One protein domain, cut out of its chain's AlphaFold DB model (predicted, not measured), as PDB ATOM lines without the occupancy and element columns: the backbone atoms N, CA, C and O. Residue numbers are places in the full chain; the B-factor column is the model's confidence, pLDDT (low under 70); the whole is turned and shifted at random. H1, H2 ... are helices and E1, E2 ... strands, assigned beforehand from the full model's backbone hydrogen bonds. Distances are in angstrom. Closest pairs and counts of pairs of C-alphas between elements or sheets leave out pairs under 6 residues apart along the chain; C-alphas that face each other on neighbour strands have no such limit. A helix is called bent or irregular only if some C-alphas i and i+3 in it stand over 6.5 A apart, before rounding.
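Overview. This is residues 17 to 127 of the 235 residues of the protein "Acetyl-CoA acetyltransferase" of Pseudoalteromonas sp. BSi20311 (UniProt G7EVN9). A small sheet of three parallel strands is sandwiched between helices, with H2 and H1 side by side over one face and H3 over the other, running along the strands. The stretch of residues 17 to 30, which has no named element, extends from the H1 side toward one end of the long axis. The 111 printed residues hold three named helices and three named strands in the order H1 E1 H2 E2 H3 E3; the class is mixed, helices and strands. The sheet's order is E2 E1 E3. The whole is compact, with a radius of gyration of the C-alphas of 13.4 A, and elongated, spanning 41 by 26 by 23 A.

Along the chain. The inner strand E1 is residues 55 to 59, 13.4 A long, beginning at C-alpha 55 (21.287, -29.778, -165.083). The edge strands are E2, residues 86 to 90, 13.2 A, and E3, residues 116 to 120, 13.4 A, ending at C-alpha 120 (10.750, -29.321, -155.885). H1, residues 31 to 46, spans 22.1 A from C-alpha 31 (4.053, -33.894, -159.646). H2, residues 66 to 78, spans 15.9 A and is irregular: C-alphas 69 and 72 are 8.6 A apart. H3, residues 96 to 110, spans 20.7 A.

Arrangement. E1 and E3 are parallel at 12 degrees, with N 57 and O 117 2.8 A apart, within hydrogen-bond range. E2 and E1 are parallel at 12 degrees, with N 56 and O 86 within range at 2.8 A. H2 is on the sheet at a height of 8.6 A, over E2 and E1; its closest C-alphas to E2 are those of Arg 73 and Ala 87, 5.1 A. On the local plane it runs slantwise to the strands, at 40 degrees to E2. E1, H2, E2 form a strand-helix-strand unit, two parallel neighbour strands with a helix between in the chain, its crossover right-handed. H1 lies on the same face and touches H2, the closest C-alphas being those of Thr 36 and Ile 75, 4.7 A, at a shallow tilt of 21 degrees, the same way. H1 is over E3 and only just over E1, where 3 of its C-alphas fall. H3 is on the opposite face, making three layers, helices on both faces of a sheet; its height is 7.8 A, and it runs along the strands, at 5 degrees to E1 on the local plane. Its closest C-alphas to E3 are those of Gly 97 and Gly 120, 4.2 A. E2, H3, E3 form a split unit, with E1 between the two strands in the sheet, its crossover also right-handed. H3 is apart from H1 and H2. Every O i to N i+4 pair is within hydrogen-bond range in H1, against 6 of 9 in H2 and 10 of 11 in H3.

Size, cuts and confidence. The C-alphas of Gly 23 and Gly 111, the two farthest apart, are 42.2 A apart. The printed part has no cut, and none of its links between elements is long. The mean pLDDT of the printed part is 97.1, and no printed residue is under 70.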
ATOM      1  N   THR A  17       3.821 -22.961-158.393       96.62
ATOM      2  CA  THR A  17       2.373 -23.060-158.543       96.62
ATOM      3  C   THR A  17       1.676 -22.338-157.385       96.62
ATOM      4  O   THR A  17       2.277 -21.966-156.366       96.62
ATOM      5  N   ALA A  18       0.364 -22.162-157.510       94.06
ATOM      6  CA  ALA A  18      -0.486 -22.039-156.332       94.06
ATOM      7  C   ALA A  18      -0.351 -23.297-155.445       94.06
ATOM      8  O   ALA A  18      -0.049 -24.382-155.943       94.06
ATOM      9  N   ILE A  19      -0.565 -23.155-154.135       93.94
ATOM     10  CA  ILE A  19      -0.588 -24.294-153.206       93.94
ATOM     11  C   ILE A  19      -2.039 -24.761-153.102       93.94
ATOM     12  O   ILE A  19      -2.906 -23.968-152.745       93.94
ATOM     13  N   GLY A  20      -2.313 -26.014-153.467       91.06
ATOM     14  CA  GLY A  20      -3.651 -26.601-153.392       91.06
ATOM     15  C   GLY A  20      -3.917 -27.257-152.037       91.06
ATOM     16  O   GLY A  20      -3.013 -27.827-151.433       91.06
ATOM     17  N   GLY A  21      -5.169 -27.217-151.575       91.44
ATOM     18  CA  GLY A  21      -5.612 -28.061-150.462       91.44
ATOM     19  C   GLY A  21      -5.606 -29.550-150.839       91.44
ATOM     20  O   GLY A  21      -5.760 -29.892-152.016       91.44
ATOM     21  N   PHE A  22      -5.453 -30.431-149.849       94.81
ATOM     22  CA  PHE A  22      -5.489 -31.884-150.049       94.81
ATOM     23  C   PHE A  22      -6.829 -32.330-150.655       94.81
ATOM     24  O   PHE A  22      -7.892 -31.940-150.173       94.81
ATOM     25  N   GLY A  23      -6.785 -33.092-151.752       93.56
ATOM     26  CA  GLY A  23      -7.975 -33.477-152.520       93.56
ATOM     27  C   GLY A  23      -8.683 -32.305-153.218       93.56
ATOM     28  O   GLY A  23      -9.829 -32.442-153.638       93.56
ATOM     29  N   GLY A  24      -8.026 -31.145-153.321       90.88
ATOM     30  CA  GLY A  24      -8.595 -29.904-153.839       90.88
ATOM     31  C   GLY A  24      -8.290 -29.639-155.316       90.88
ATOM     32  O   GLY A  24      -8.299 -30.534-156.157       90.88
ATOM     33  N   SER A  25      -8.021 -28.369-155.629       90.19
ATOM     34  CA  SER A  25      -7.896 -27.838-156.996       90.19
ATOM     35  C   SER A  25      -6.814 -28.498-157.855       90.19
ATOM     36  O   SER A  25      -6.958 -28.547-159.073       90.19
ATOM     37  N   LEU A  26      -5.748 -29.012-157.237       93.19
ATOM     38  CA  LEU A  26      -4.605 -29.615-157.930       93.19
ATOM     39  C   LEU A  26      -4.591 -31.149-157.883       93.19
ATOM     40  O   LEU A  26      -3.622 -31.754-158.327       93.19
ATOM     41  N   LYS A  27      -5.644 -31.796-157.368       93.94
ATOM     42  CA  LYS A  27      -5.668 -33.258-157.159       93.94
ATOM     43  C   LYS A  27      -5.472 -34.081-158.439       93.94
ATOM     44  O   LYS A  27      -5.001 -35.208-158.365       93.94
ATOM     45  N   ASP A  28      -5.860 -33.521-159.586       93.06
ATOM     46  CA  ASP A  28      -5.817 -34.192-160.889       93.06
ATOM     47  C   ASP A  28      -4.496 -33.938-161.641       93.06
ATOM     48  O   ASP A  28      -4.343 -34.400-162.766       93.06
ATOM     49  N   PHE A  29      -3.546 -33.219-161.030       94.94
ATOM     50  CA  PHE A  29      -2.212 -32.992-161.583       94.94
ATOM     51  C   PHE A  29      -1.191 -33.925-160.932       94.94
ATOM     52  O   PHE A  29      -1.123 -34.073-159.706       94.94
ATOM     53  N   SER A  30      -0.345 -34.524-161.760       96.62
ATOM     54  CA  SER A  30       0.845 -35.238-161.311       96.62
ATOM     55  C   SER A  30       1.948 -34.264-160.865       96.62
ATOM     56  O   SER A  30       2.010 -33.127-161.350       96.62
ATOM     57  N   PRO A  31       2.882 -34.700-159.996       98.00
ATOM     58  CA  PRO A  31       4.053 -33.894-159.646       98.00
ATOM     59  C   PRO A  31       4.854 -33.452-160.877       98.00
ATOM     60  O   PRO A  31       5.308 -32.312-160.938       98.00
ATOM     61  N   ALA A  32       4.980 -34.325-161.883       98.12
ATOM     62  CA  ALA A  32       5.675 -34.012-163.128       98.12
ATOM     63  C   ALA A  32       5.005 -32.854-163.881       98.12
ATOM     64  O   ALA A  32       5.688 -31.927-164.293       98.12
ATOM     65  N   GLU A  33       3.675 -32.854-164.014       97.38
ATOM     66  CA  GLU A  33       2.951 -31.765-164.689       97.38
ATOM     67  C   GLU A  33       3.114 -30.431-163.954       97.38
ATOM     68  O   GLU A  33       3.407 -29.417-164.587       97.38
ATOM     69  N   LEU A  34       2.984 -30.430-162.622       97.81
ATOM     70  CA  LEU A  34       3.181 -29.226-161.804       97.81
ATOM     71  C   LEU A  34       4.620 -28.702-161.922       97.81
ATOM     72  O   LEU A  34       4.830 -27.505-162.126       97.81
ATOM     73  N   GLY A  35       5.602 -29.602-161.846       98.25
ATOM     74  CA  GLY A  35       7.015 -29.277-162.003       98.25
ATOM     75  C   GLY A  35       7.340 -28.722-163.389       98.25
ATOM     76  O   GLY A  35       8.011 -27.700-163.488       98.25
ATOM     77  N   THR A  36       6.807 -29.325-164.456       98.50
ATOM     78  CA  THR A  36       6.984 -28.868-165.843       98.50
ATOM     79  C   THR A  36       6.388 -27.480-166.069       98.50
ATOM     80  O   THR A  36       7.013 -26.649-166.730       98.50
ATOM     81  N   LEU A  37       5.204 -27.193-165.513       97.88
ATOM     82  CA  LEU A  37       4.591 -25.862-165.596       97.88
ATOM     83  C   LEU A  37       5.492 -24.795-164.960       97.88
ATOM     84  O   LEU A  37       5.727 -23.747-165.561       97.88
ATOM     85  N   CYS A  38       6.037 -25.078-163.775       97.94
ATOM     86  CA  CYS A  38       6.994 -24.186-163.126       97.94
ATOM     87  C   CYS A  38       8.308 -24.070-163.896       97.94
ATOM     88  O   CYS A  38       8.795 -22.961-164.076       97.94
ATOM     89  N   ALA A  39       8.863 -25.177-164.384       98.38
ATOM     90  CA  ALA A  39      10.116 -25.187-165.128       98.38
ATOM     91  C   ALA A  39      10.042 -24.314-166.387       98.38
ATOM     92  O   ALA A  39      10.890 -23.447-166.581       98.38
ATOM     93  N   LYS A  40       8.988 -24.472-167.197       98.31
ATOM     94  CA  LYS A  40       8.776 -23.655-168.403       98.31
ATOM     95  C   LYS A  40       8.711 -22.167-168.086       98.31
ATOM     96  O   LYS A  40       9.352 -21.366-168.760       98.31
ATOM     97  N   GLU A  41       7.966 -21.798-167.048       98.12
ATOM     98  CA  GLU A  41       7.826 -20.393-166.671       98.12
ATOM     99  C   GLU A  41       9.101 -19.831-166.020       98.12
ATOM    100  O   GLU A  41       9.438 -18.667-166.235       98.12
ATOM    101  N   ALA A  42       9.855 -20.645-165.273       98.25
ATOM    102  CA  ALA A  42      11.157 -20.261-164.736       98.25
ATOM    103  C   ALA A  42      12.143 -19.941-165.867       98.25
ATOM    104  O   ALA A  42      12.760 -18.873-165.852       98.25
ATOM    105  N   LEU A  43      12.240 -20.819-166.872       98.06
ATOM    106  CA  LEU A  43      13.089 -20.614-168.049       98.06
ATOM    107  C   LEU A  43      12.692 -19.337-168.791       98.06
ATOM    108  O   LEU A  43      13.524 -18.446-168.958       98.06
ATOM    109  N   ASN A  44      11.401 -19.186-169.100       97.44
ATOM    110  CA  ASN A  44      10.853 -17.996-169.751       97.44
ATOM    111  C   ASN A  44      11.240 -16.695-169.016       97.44
ATOM    112  O   ASN A  44      11.729 -15.749-169.629       97.44
ATOM    113  N   ARG A  45      11.094 -16.653-167.684       97.81
ATOM    114  CA  ARG A  45      11.429 -15.462-166.878       97.81
ATOM    115  C   ARG A  45      12.921 -15.227-166.696       97.81
ATOM    116  O   ARG A  45      13.317 -14.084-166.502       97.81
ATOM    117  N   SER A  46      13.726 -16.285-166.737       97.56
ATOM    118  CA  SER A  46      15.187 -16.182-166.657       97.56
ATOM    119  C   SER A  46      15.815 -15.647-167.944       97.56
ATOM    120  O   SER A  46      16.972 -15.245-167.920       97.56
ATOM    121  N   GLN A  47      15.059 -15.647-169.053       95.94
ATOM    122  CA  GLN A  47      15.535 -15.328-170.403       95.94
ATOM    123  C   GLN A  47      16.646 -16.264-170.913       95.94
ATOM    124  O   GLN A  47      17.309 -15.945-171.896       95.94
ATOM    125  N   LEU A  48      16.827 -17.425-170.276       96.31
ATOM    126  CA  LEU A  48      17.679 -18.494-170.781       96.31
ATOM    127  C   LEU A  48      16.907 -19.386-171.749       96.31
ATOM    128  O   LEU A  48      15.725 -19.686-171.546       96.31
ATOM    129  N   THR A  49      17.597 -19.861-172.778       97.38
ATOM    130  CA  THR A  49      17.092 -20.928-173.635       97.38
ATOM    131  C   THR A  49      17.340 -22.292-172.977       97.38
ATOM    132  O   THR A  49      18.302 -22.451-172.218       97.38
ATOM    133  N   PRO A  50      16.489 -23.307-173.217       97.62
ATOM    134  CA  PRO A  50      16.633 -24.609-172.563       97.62
ATOM    135  C   PRO A  50      17.988 -25.301-172.784       97.62
ATOM    136  O   PRO A  50      18.439 -26.043-171.916       97.62
ATOM    137  N   ASP A  51      18.649 -25.056-173.918       97.69
ATOM    138  CA  ASP A  51      19.976 -25.586-174.257       97.69
ATOM    139  C   ASP A  51      21.115 -25.021-173.395       97.69
ATOM    140  O   ASP A  51      22.166 -25.650-173.301       97.69
ATOM    141  N   GLN A  52      20.895 -23.898-172.704       97.75
ATOM    142  CA  GLN A  52      21.858 -23.326-171.758       97.75
ATOM    143  C   GLN A  52      21.820 -24.008-170.384       97.75
ATOM    144  O   GLN A  52      22.692 -23.767-169.552       97.75
ATOM    145  N   ILE A  53      20.813 -24.842-170.115       98.38
ATOM    146  CA  ILE A  53      20.642 -25.502-168.821       98.38
ATOM    147  C   ILE A  53      21.311 -26.875-168.849       98.38
ATOM    148  O   ILE A  53      20.824 -27.818-169.475       98.38
ATOM    149  N   GLY A  54      22.415 -27.003-168.116       98.12
ATOM    150  CA  GLY A  54      23.192 -28.241-168.062       98.12
ATOM    151  C   GLY A  54      22.637 -29.291-167.094       98.12
ATOM    152  O   GLY A  54      22.988 -30.467-167.206       98.12
ATOM    153  N   SER A  55      21.784 -28.893-166.144       98.44
ATOM    154  CA  SER A  55      21.287 -29.778-165.083       98.44
ATOM    155  C   SER A  55      19.880 -29.420-164.605       98.44
ATOM    156  O   SER A  55      19.539 -28.245-164.470       98.44
ATOM    157  N   CYS A  56      19.069 -30.441-164.316       98.75
ATOM    158  CA  CYS A  56      17.771 -30.331-163.657       98.75
ATOM    159  C   CYS A  56      17.780 -31.092-162.323       98.75
ATOM    160  O   CYS A  56      17.888 -32.318-162.289       98.75
ATOM    161  N   VAL A  57      17.636 -30.370-161.215       98.81
ATOM    162  CA  VAL A  57      17.695 -30.907-159.851       98.81
ATOM    163  C   VAL A  57      16.330 -30.713-159.194       98.81
ATOM    164  O   VAL A  57      15.877 -29.583-159.015       98.81
ATOM    165  N   VAL A  58      15.636 -31.798-158.848       98.81
ATOM    166  CA  VAL A  58      14.268 -31.709-158.308       98.81
ATOM    167  C   VAL A  58      14.130 -32.510-157.022       98.81
ATOM    168  O   VAL A  58      14.340 -33.721-156.997       98.81
ATOM    169  N   GLY A  59      13.712 -31.834-155.957       98.75
ATOM    170  CA  GLY A  59      13.298 -32.459-154.711       98.75
ATOM    171  C   GLY A  59      11.932 -33.136-154.832       98.75
ATOM    172  O   GLY A  59      10.977 -32.526-155.322       98.75
ATOM    173  N   LYS A  60      11.839 -34.375-154.352       98.31
ATOM    174  CA  LYS A  60      10.624 -35.196-154.350       98.31
ATOM    175  C   LYS A  60      10.636 -36.133-153.148       98.31
ATOM    176  O   LYS A  60      11.695 -36.656-152.810       98.31
ATOM    177  N   VAL A  61       9.478 -36.366-152.531       98.19
ATOM    178  CA  VAL A  61       9.392 -37.222-151.344       98.19
ATOM    179  C   VAL A  61       8.469 -38.417-151.563       98.19
ATOM    180  O   VAL A  61       8.946 -39.547-151.557       98.19
ATOM    181  N   ILE A  62       7.167 -38.183-151.743       97.62
ATOM    182  CA  ILE A  62       6.153 -39.250-151.655       97.62
ATOM    183  C   ILE A  62       5.929 -39.897-153.020       97.62
ATOM    184  O   ILE A  62       5.838 -39.200-154.023       97.62
ATOM    185  N   HIS A  63       5.781 -41.214-153.100       95.44
ATOM    186  CA  HIS A  63       5.490 -41.869-154.374       95.44
ATOM    187  C   HIS A  63       4.038 -41.640-154.836       95.44
ATOM    188  O   HIS A  63       3.083 -41.844-154.090       95.44
ATOM    189  N   ASN A  64       3.871 -41.274-156.104       95.62
ATOM    190  CA  ASN A  64       2.605 -41.115-156.824       95.62
ATOM    191  C   ASN A  64       2.512 -42.053-158.037       95.62
ATOM    192  O   ASN A  64       1.417 -42.420-158.459       95.62
ATOM    193  N   GLY A  65       3.647 -42.432-158.635       92.44
ATOM    194  CA  GLY A  65       3.664 -43.336-159.781       92.44
ATOM    195  C   GLY A  65       5.044 -43.530-160.416       92.44
ATOM    196  O   GLY A  65       6.037 -42.958-159.977       92.44
ATOM    197  N   PRO A  66       5.131 -44.315-161.506       92.19
ATOM    198  CA  PRO A  66       6.411 -44.732-162.089       92.19
ATOM    199  C   PRO A  66       7.258 -43.573-162.635       92.19
ATOM    200  O   PRO A  66       8.478 -43.694-162.710       92.19
ATOM    201  N   LYS A  67       6.636 -42.442-163.002       93.81
ATOM    202  CA  LYS A  67       7.361 -41.242-163.450       93.81
ATOM    203  C   LYS A  67       8.218 -40.621-162.345       93.81
ATOM    204  O   LYS A  67       9.198 -39.961-162.677       93.81
ATOM    205  N   ASP A  68       7.901 -40.850-161.070       95.00
ATOM    206  CA  ASP A  68       8.640 -40.240-159.960       95.00
ATOM    207  C   ASP A  68      10.090 -40.729-159.883       95.00
ATOM    208  O   ASP A  68      10.975 -39.958-159.520       95.00
ATOM    209  N   ALA A  69      10.356 -41.963-160.331       96.12
ATOM    210  CA  ALA A  69      11.711 -42.507-160.446       96.12
ATOM    211  C   ALA A  69      12.610 -41.693-161.400       96.12
ATOM    212  O   ALA A  69      13.832 -41.773-161.321       96.12
ATOM    213  N   TYR A  70      12.004 -40.903-162.290       97.69
ATOM    214  CA  TYR A  70      12.680 -40.066-163.277       97.69
ATOM    215  C   TYR A  70      12.184 -38.618-163.212       97.69
ATOM    216  O   TYR A  70      12.238 -37.916-164.220       97.69
ATOM    217  N   LEU A  71      11.660 -38.160-162.068       98.50
ATOM    218  CA  LEU A  71      10.860 -36.933-162.006       98.50
ATOM    219  C   LEU A  71      11.580 -35.710-162.587       98.50
ATOM    220  O   LEU A  71      11.027 -35.015-163.435       98.50
ATOM    221  N   SER A  72      12.821 -35.470-162.162       98.62
ATOM    222  CA  SER A  72      13.674 -34.383-162.667       98.62
ATOM    223  C   SER A  72      13.909 -34.496-164.170       98.62
ATOM    224  O   SER A  72      13.843 -33.504-164.889       98.62
ATOM    225  N   ARG A  73      14.119 -35.718-164.673       98.62
ATOM    226  CA  ARG A  73      14.324 -35.978-166.097       98.62
ATOM    227  C   ARG A  73      13.063 -35.707-166.908       98.62
ATOM    228  O   ARG A  73      13.160 -35.096-167.966       98.62
ATOM    229  N   VAL A  74      11.904 -36.144-166.415       98.62
ATOM    230  CA  VAL A  74      10.603 -35.876-167.043       98.62
ATOM    231  C   VAL A  74      10.355 -34.370-167.088       98.62
ATOM    232  O   VAL A  74      10.098 -33.843-168.162       98.62
ATOM    233  N   ILE A  75      10.519 -33.667-165.961       98.75
ATOM    234  CA  ILE A  75      10.334 -32.211-165.885       98.75
ATOM    235  C   ILE A  75      11.284 -31.481-166.836       98.75
ATOM    236  O   ILE A  75      10.844 -30.623-167.597       98.75
ATOM    237  N   GLY A  76      12.575 -31.825-166.818       98.62
ATOM    238  CA  GLY A  76      13.581 -31.200-167.674       98.62
ATOM    239  C   GLY A  76      13.257 -31.368-169.158       98.62
ATOM    240  O   GLY A  76      13.174 -30.376-169.882       98.62
ATOM    241  N   LEU A  77      13.010 -32.602-169.606       98.69
ATOM    242  CA  LEU A  77      12.683 -32.875-171.009       98.69
ATOM    243  C   LEU A  77      11.359 -32.236-171.433       98.69
ATOM    244  O   LEU A  77      11.300 -31.604-172.488       98.69
ATOM    245  N   ASP A  78      10.313 -32.339-170.613       98.62
ATOM    246  CA  ASP A  78       9.009 -31.753-170.931       98.62
ATOM    247  C   ASP A  78       9.063 -30.214-170.940       98.62
ATOM    248  O   ASP A  78       8.257 -29.576-171.627       98.62
ATOM    249  N   ALA A  79      10.008 -29.610-170.206       98.38
ATOM    250  CA  ALA A  79      10.331 -28.182-170.234       98.38
ATOM    251  C   ALA A  79      11.239 -27.767-171.407       98.38
ATOM    252  O   ALA A  79      11.415 -26.572-171.637       98.38
ATOM    253  N   GLY A  80      11.752 -28.729-172.178       98.44
ATOM    254  CA  GLY A  80      12.533 -28.501-173.393       98.44
ATOM    255  C   GLY A  80      14.049 -28.576-173.218       98.44
ATOM    256  O   GLY A  80      14.759 -28.259-174.170       98.44
ATOM    257  N   LEU A  81      14.561 -28.981-172.048       98.56
ATOM    258  CA  LEU A  81      16.003 -29.183-171.865       98.56
ATOM    259  C   LEU A  81      16.523 -30.258-172.835       98.56
ATOM    260  O   LEU A  81      15.804 -31.211-173.159       98.56
ATOM    261  N   PRO A  82      17.787 -30.161-173.280       98.12
ATOM    262  CA  PRO A  82      18.356 -31.126-174.206       98.12
ATOM    263  C   PRO A  82      18.487 -32.507-173.558       98.12
ATOM    264  O   PRO A  82      18.694 -32.642-172.352       98.12
ATOM    265  N   ILE A  83      18.452 -33.564-174.375       98.12
ATOM    266  CA  ILE A  83      18.642 -34.949-173.908       98.12
ATOM    267  C   ILE A  83      19.988 -35.123-173.188       98.12
ATOM    268  O   ILE A  83      20.070 -35.941-172.273       98.12
ATOM    269  N   SER A  84      21.006 -34.345-173.559       97.56
ATOM    270  CA  SER A  84      22.328 -34.326-172.923       97.56
ATOM    271  C   SER A  84      22.359 -33.676-171.536       97.56
ATOM    272  O   SER A  84      23.355 -33.842-170.842       97.56
ATOM    273  N   SER A  85      21.311 -32.954-171.119       97.94
ATOM    274  CA  SER A  85      21.244 -32.367-169.776       97.94
ATOM    275  C   SER A  85      21.209 -33.446-168.693       97.94
ATOM    276  O   SER A  85      20.562 -34.493-168.842       97.94
ATOM    277  N   HIS A  86      21.887 -33.175-167.581       96.00
ATOM    278  CA  HIS A  86      21.837 -34.018-166.396       96.00
ATOM    279  C   HIS A  86      20.499 -33.850-165.675       96.00
ATOM    280  O   HIS A  86      19.875 -32.788-165.717       96.00
ATOM    281  N   ALA A  87      20.055 -34.896-164.986       98.31
ATOM    282  CA  ALA A  87      18.859 -34.839-164.164       98.31
ATOM    283  C   ALA A  87      19.061 -35.652-162.889       98.31
ATOM    284  O   ALA A  87      19.538 -36.787-162.948       98.31
ATOM    285  N   VAL A  88      18.690 -35.081-161.746       98.50
ATOM    286  CA  VAL A  88      18.715 -35.784-160.464       98.50
ATOM    287  C   VAL A  88      17.470 -35.459-159.651       98.50
ATOM    288  O   VAL A  88      17.067 -34.305-159.489       98.50
ATOM    289  N   THR A  89      16.841 -36.517-159.153       98.69
ATOM    290  CA  THR A  89      15.755 -36.429-158.183       98.69
ATOM    291  C   THR A  89      16.293 -36.851-156.832       98.69
ATOM    292  O   THR A  89      16.922 -37.901-156.725       98.69
ATOM    293  N   LEU A  90      16.065 -36.025-155.814       98.38
ATOM    294  CA  LEU A  90      16.571 -36.261-154.466       98.38
ATOM    295  C   LEU A  90      15.447 -36.201-153.440       98.38
ATOM    296  O   LEU A  90      14.449 -35.503-153.632       98.38
ATOM    297  N   ASN A  91      15.664 -36.896-152.328       98.25
ATOM    298  CA  ASN A  91      14.770 -36.901-151.184       98.25
ATOM    299  C   ASN A  91      15.552 -36.546-149.912       98.25
ATOM    300  O   ASN A  91      16.394 -37.306-149.440       98.25
ATOM    301  N   ARG A  92      15.241 -35.372-149.364       98.12
ATOM    302  CA  ARG A  92      15.624 -34.880-148.036       98.12
ATOM    303  C   ARG A  92      14.368 -34.439-147.264       98.12
ATOM    304  O   ARG A  92      14.361 -33.395-146.608       98.12
ATOM    305  N   LEU A  93      13.276 -35.197-147.400       97.62
ATOM    306  CA  LEU A  93      11.958 -34.933-146.808       97.62
ATOM    307  C   LEU A  93      11.519 -33.482-147.094       97.62
ATOM    308  O   LEU A  93      11.667 -32.996-148.219       97.62
ATOM    309  N   CYS A  94      11.025 -32.748-146.095       97.44
ATOM    310  CA  CYS A  94      10.603 -31.351-146.236       97.44
ATOM    311  C   CYS A  94      11.713 -30.419-146.766       97.44
ATOM    312  O   CYS A  94      11.413 -29.363-147.317       97.44
ATOM    313  N   GLY A  95      12.987 -30.803-146.627       98.38
ATOM    314  CA  GLY A  95      14.139 -30.047-147.119       98.38
ATOM    315  C   GLY A  95      14.471 -30.266-148.597       98.38
ATOM    316  O   GLY A  95      15.316 -29.548-149.124       98.38
ATOM    317  N   SER A  96      13.823 -31.213-149.287       98.69
ATOM    318  CA  SER A  96      14.214 -31.645-150.642       98.69
ATOM    319  C   SER A  96      14.253 -30.512-151.669       98.69
ATOM    320  O   SER A  96      15.170 -30.439-152.480       98.69
ATOM    321  N   GLY A  97      13.274 -29.603-151.645       98.50
ATOM    322  CA  GLY A  97      13.240 -28.489-152.599       98.50
ATOM    323  C   GLY A  97      14.405 -27.511-152.415       98.50
ATOM    324  O   GLY A  97      14.932 -26.994-153.396       98.50
ATOM    325  N   LEU A  98      14.833 -27.282-151.169       98.75
ATOM    326  CA  LEU A  98      15.983 -26.427-150.871       98.75
ATOM    327  C   LEU A  98      17.304 -27.154-151.136       98.75
ATOM    328  O   LEU A  98      18.229 -26.555-151.676       98.75
ATOM    329  N   GLU A  99      17.378 -28.444-150.814       98.81
ATOM    330  CA  GLU A  99      18.537 -29.280-151.130       98.81
ATOM    331  C   GLU A  99      18.814 -29.301-152.637       98.81
ATOM    332  O   GLU A  99      19.963 -29.204-153.051       98.81
ATOM    333  N   ALA A 100      17.767 -29.316-153.466       98.81
ATOM    334  CA  ALA A 100      17.921 -29.216-154.911       98.81
ATOM    335  C   ALA A 100      18.592 -27.904-155.351       98.81
ATOM    336  O   ALA A 100      19.448 -27.907-156.234       98.81
ATOM    337  N   ILE A 101      18.249 -26.783-154.711       98.69
ATOM    338  CA  ILE A 101      18.881 -25.481-154.973       98.69
ATOM    339  C   ILE A 101      20.350 -25.502-154.531       98.69
ATOM    340  O   ILE A 101      21.213 -25.018-155.260       98.69
ATOM    341  N   ILE A 102      20.642 -26.093-153.367       98.44
ATOM    342  CA  ILE A 102      22.011 -26.238-152.850       98.44
ATOM    343  C   ILE A 102      22.861 -27.077-153.809       98.44
ATOM    344  O   ILE A 102      23.947 -26.648-154.194       98.44
ATOM    345  N   GLN A 103      22.363 -28.236-154.240       98.50
ATOM    346  CA  GLN A 103      23.091 -29.127-155.140       98.50
ATOM    347  C   GLN A 103      23.307 -28.494-156.525       98.50
ATOM    348  O   GLN A 103      24.390 -28.621-157.092       98.50
ATOM    349  N   ALA A 104      22.329 -27.757-157.058       98.31
ATOM    350  CA  ALA A 104      22.497 -27.003-158.301       98.31
ATOM    351  C   ALA A 104      23.551 -25.889-158.172       98.31
ATOM    352  O   ALA A 104      24.386 -25.719-159.058       98.31
ATOM    353  N   ALA A 105      23.558 -25.161-157.050       98.00
ATOM    354  CA  ALA A 105      24.583 -24.157-156.778       98.00
ATOM    355  C   ALA A 105      25.983 -24.785-156.694       98.00
ATOM    356  O   ALA A 105      26.930 -24.235-157.251       98.00
ATOM    357  N   GLN A 106      26.109 -25.956-156.065       97.31
ATOM    358  CA  GLN A 106      27.371 -26.698-155.998       97.31
ATOM    359  C   GLN A 106      27.861 -27.126-157.386       97.31
ATOM    360  O   GLN A 106      29.038 -26.939-157.676       97.31
ATOM    361  N   GLN A 107      26.982 -27.625-158.262       96.94
ATOM    362  CA  GLN A 107      27.345 -27.976-159.645       96.94
ATOM    363  C   GLN A 107      27.910 -26.768-160.414       96.94
ATOM    364  O   GLN A 107      28.898 -26.901-161.132       96.94
ATOM    365  N   ILE A 108      27.345 -25.570-160.212       96.38
ATOM    366  CA  ILE A 108      27.849 -24.326-160.824       96.38
ATOM    367  C   ILE A 108      29.191 -23.898-160.210       96.38
ATOM    368  O   ILE A 108      30.124 -23.511-160.915       96.38
ATOM    369  N   GLN A 109      29.321 -23.984-158.886       96.12
ATOM    370  CA  GLN A 109      30.559 -23.631-158.183       96.12
ATOM    371  C   GLN A 109      31.730 -24.543-158.551       96.12
ATOM    372  O   GLN A 109      32.863 -24.073-158.627       96.12
ATOM    373  N   LEU A 110      31.454 -25.827-158.784       94.81
ATOM    374  CA  LEU A 110      32.440 -26.826-159.191       94.81
ATOM    375  C   LEU A 110      32.774 -26.764-160.690       94.81
ATOM    376  O   LEU A 110      33.754 -27.375-161.111       94.81
ATOM    377  N   GLY A 111      32.010 -25.999-161.476       94.31
ATOM    378  CA  GLY A 111      32.202 -25.869-162.920       94.31
ATOM    379  C   GLY A 111      31.663 -27.051-163.730       94.31
ATOM    380  O   GLY A 111      32.082 -27.233-164.870       94.31
ATOM    381  N   ASP A 112      30.748 -27.846-163.165       95.31
ATOM    382  CA  ASP A 112      30.100 -28.954-163.878       95.31
ATOM    383  C   ASP A 112      29.104 -28.435-164.930       95.31
ATOM    384  O   ASP A 112      28.939 -29.040-165.991       95.31
ATOM    385  N   VAL A 113      28.420 -27.322-164.630       96.56
ATOM    386  CA  VAL A 113      27.458 -26.634-165.509       96.56
ATOM    387  C   VAL A 113      27.475 -25.124-165.252       96.56
ATOM    388  O   VAL A 113      27.714 -24.701-164.127       96.56
ATOM    389  N   ASP A 114      27.143 -24.303-166.250       95.75
ATOM    390  CA  ASP A 114      27.044 -22.840-166.073       95.75
ATOM    391  C   ASP A 114      25.669 -22.384-165.550       95.75
ATOM    392  O   ASP A 114      25.546 -21.352-164.892       95.75
ATOM    393  N   ALA A 115      24.619 -23.162-165.833       97.75
ATOM    394  CA  ALA A 115      23.261 -22.907-165.373       97.75
ATOM    395  C   ALA A 115      22.514 -24.216-165.091       97.75
ATOM    396  O   ALA A 115      22.696 -25.231-165.769       97.75
ATOM    397  N   ALA A 116      21.636 -24.170-164.091       98.44
ATOM    398  CA  ALA A 116      20.851 -25.308-163.640       98.44
ATOM    399  C   ALA A 116      19.413 -24.887-163.308       98.44
ATOM    400  O   ALA A 116      19.168 -23.799-162.785       98.44
ATOM    401  N   LEU A 117      18.463 -25.777-163.585       98.69
ATOM    402  CA  LEU A 117      17.079 -25.678-163.143       98.69
ATOM    403  C   LEU A 117      16.938 -26.439-161.821       98.69
ATOM    404  O   LEU A 117      17.195 -27.641-161.779       98.69
ATOM    405  N   ALA A 118      16.500 -25.768-160.759       98.75
ATOM    406  CA  ALA A 118      16.387 -26.368-159.433       98.75
ATOM    407  C   ALA A 118      15.047 -26.059-158.757       98.75
ATOM    408  O   ALA A 118      14.505 -24.964-158.909       98.75
ATOM    409  N   GLY A 119      14.522 -27.008-157.982       98.56
ATOM    410  CA  GLY A 119      13.308 -26.801-157.193       98.56
ATOM    411  C   GLY A 119      12.754 -28.085-156.588       98.56
ATOM    412  O   GLY A 119      13.486 -29.032-156.318       98.56
ATOM    413  N   GLY A 120      11.441 -28.131-156.374       98.56
ATOM    414  CA  GLY A 120      10.750 -29.321-155.885       98.56
ATOM    415  C   GLY A 120       9.361 -29.453-156.493       98.56
ATOM    416  O   GLY A 120       8.753 -28.456-156.884       98.56
ATOM    417  N   ALA A 121       8.869 -30.683-156.572       98.50
ATOM    418  CA  ALA A 121       7.525 -30.980-157.047       98.50
ATOM    419  C   ALA A 121       6.915 -32.097-156.201       98.50
ATOM    420  O   ALA A 121       7.536 -33.133-155.982       98.50
ATOM    421  N   GLU A 122       5.694 -31.885-155.718       98.31
ATOM    422  CA  GLU A 122       5.029 -32.801-154.798       98.31
ATOM    423  C   GLU A 122       3.516 -32.785-155.034       98.31
ATOM    424  O   GLU A 122       2.949 -31.754-155.403       98.31
ATOM    425  N   SER A 123       2.861 -33.925-154.818       97.62
ATOM    426  CA  SER A 123       1.402 -34.013-154.802       97.62
ATOM    427  C   SER A 123       0.967 -35.016-153.747       97.62
ATOM    428  O   SER A 123       0.843 -36.210-154.000       97.62
ATOM    429  N   MET A 124       0.677 -34.516-152.549       97.88
ATOM    430  CA  MET A 124       0.160 -35.361-151.469       97.88
ATOM    431  C   MET A 124      -1.213 -35.950-151.831       97.88
ATOM    432  O   MET A 124      -1.530 -37.064-151.432       97.88
ATOM    433  N   SER A 125      -2.012 -35.233-152.632       97.31
ATOM    434  CA  SER A 125      -3.377 -35.638-153.015       97.31
ATOM    435  C   SER A 125      -3.435 -36.901-153.870       97.31
ATOM    436  O   SER A 125      -4.448 -37.592-153.846       97.31
ATOM    437  N   SER A 126      -2.387 -37.182-154.643       96.12
ATOM    438  CA  SER A 126      -2.313 -38.358-155.509       96.12
ATOM    439  C   SER A 126      -1.323 -39.401-154.988       96.12
ATOM    440  O   SER A 126      -0.805 -40.187-155.781       96.12
ATOM    441  N   SER A 127      -0.985 -39.364-153.692       97.31
ATOM    442  CA  SER A 127      -0.049 -40.318-153.080       97.31
ATOM    443  C   SER A 127      -0.533 -41.749-153.285       97.31
ATOM    444  O   SER A 127      -1.737 -42.022-153.249       97.31
TER     445      SER A 127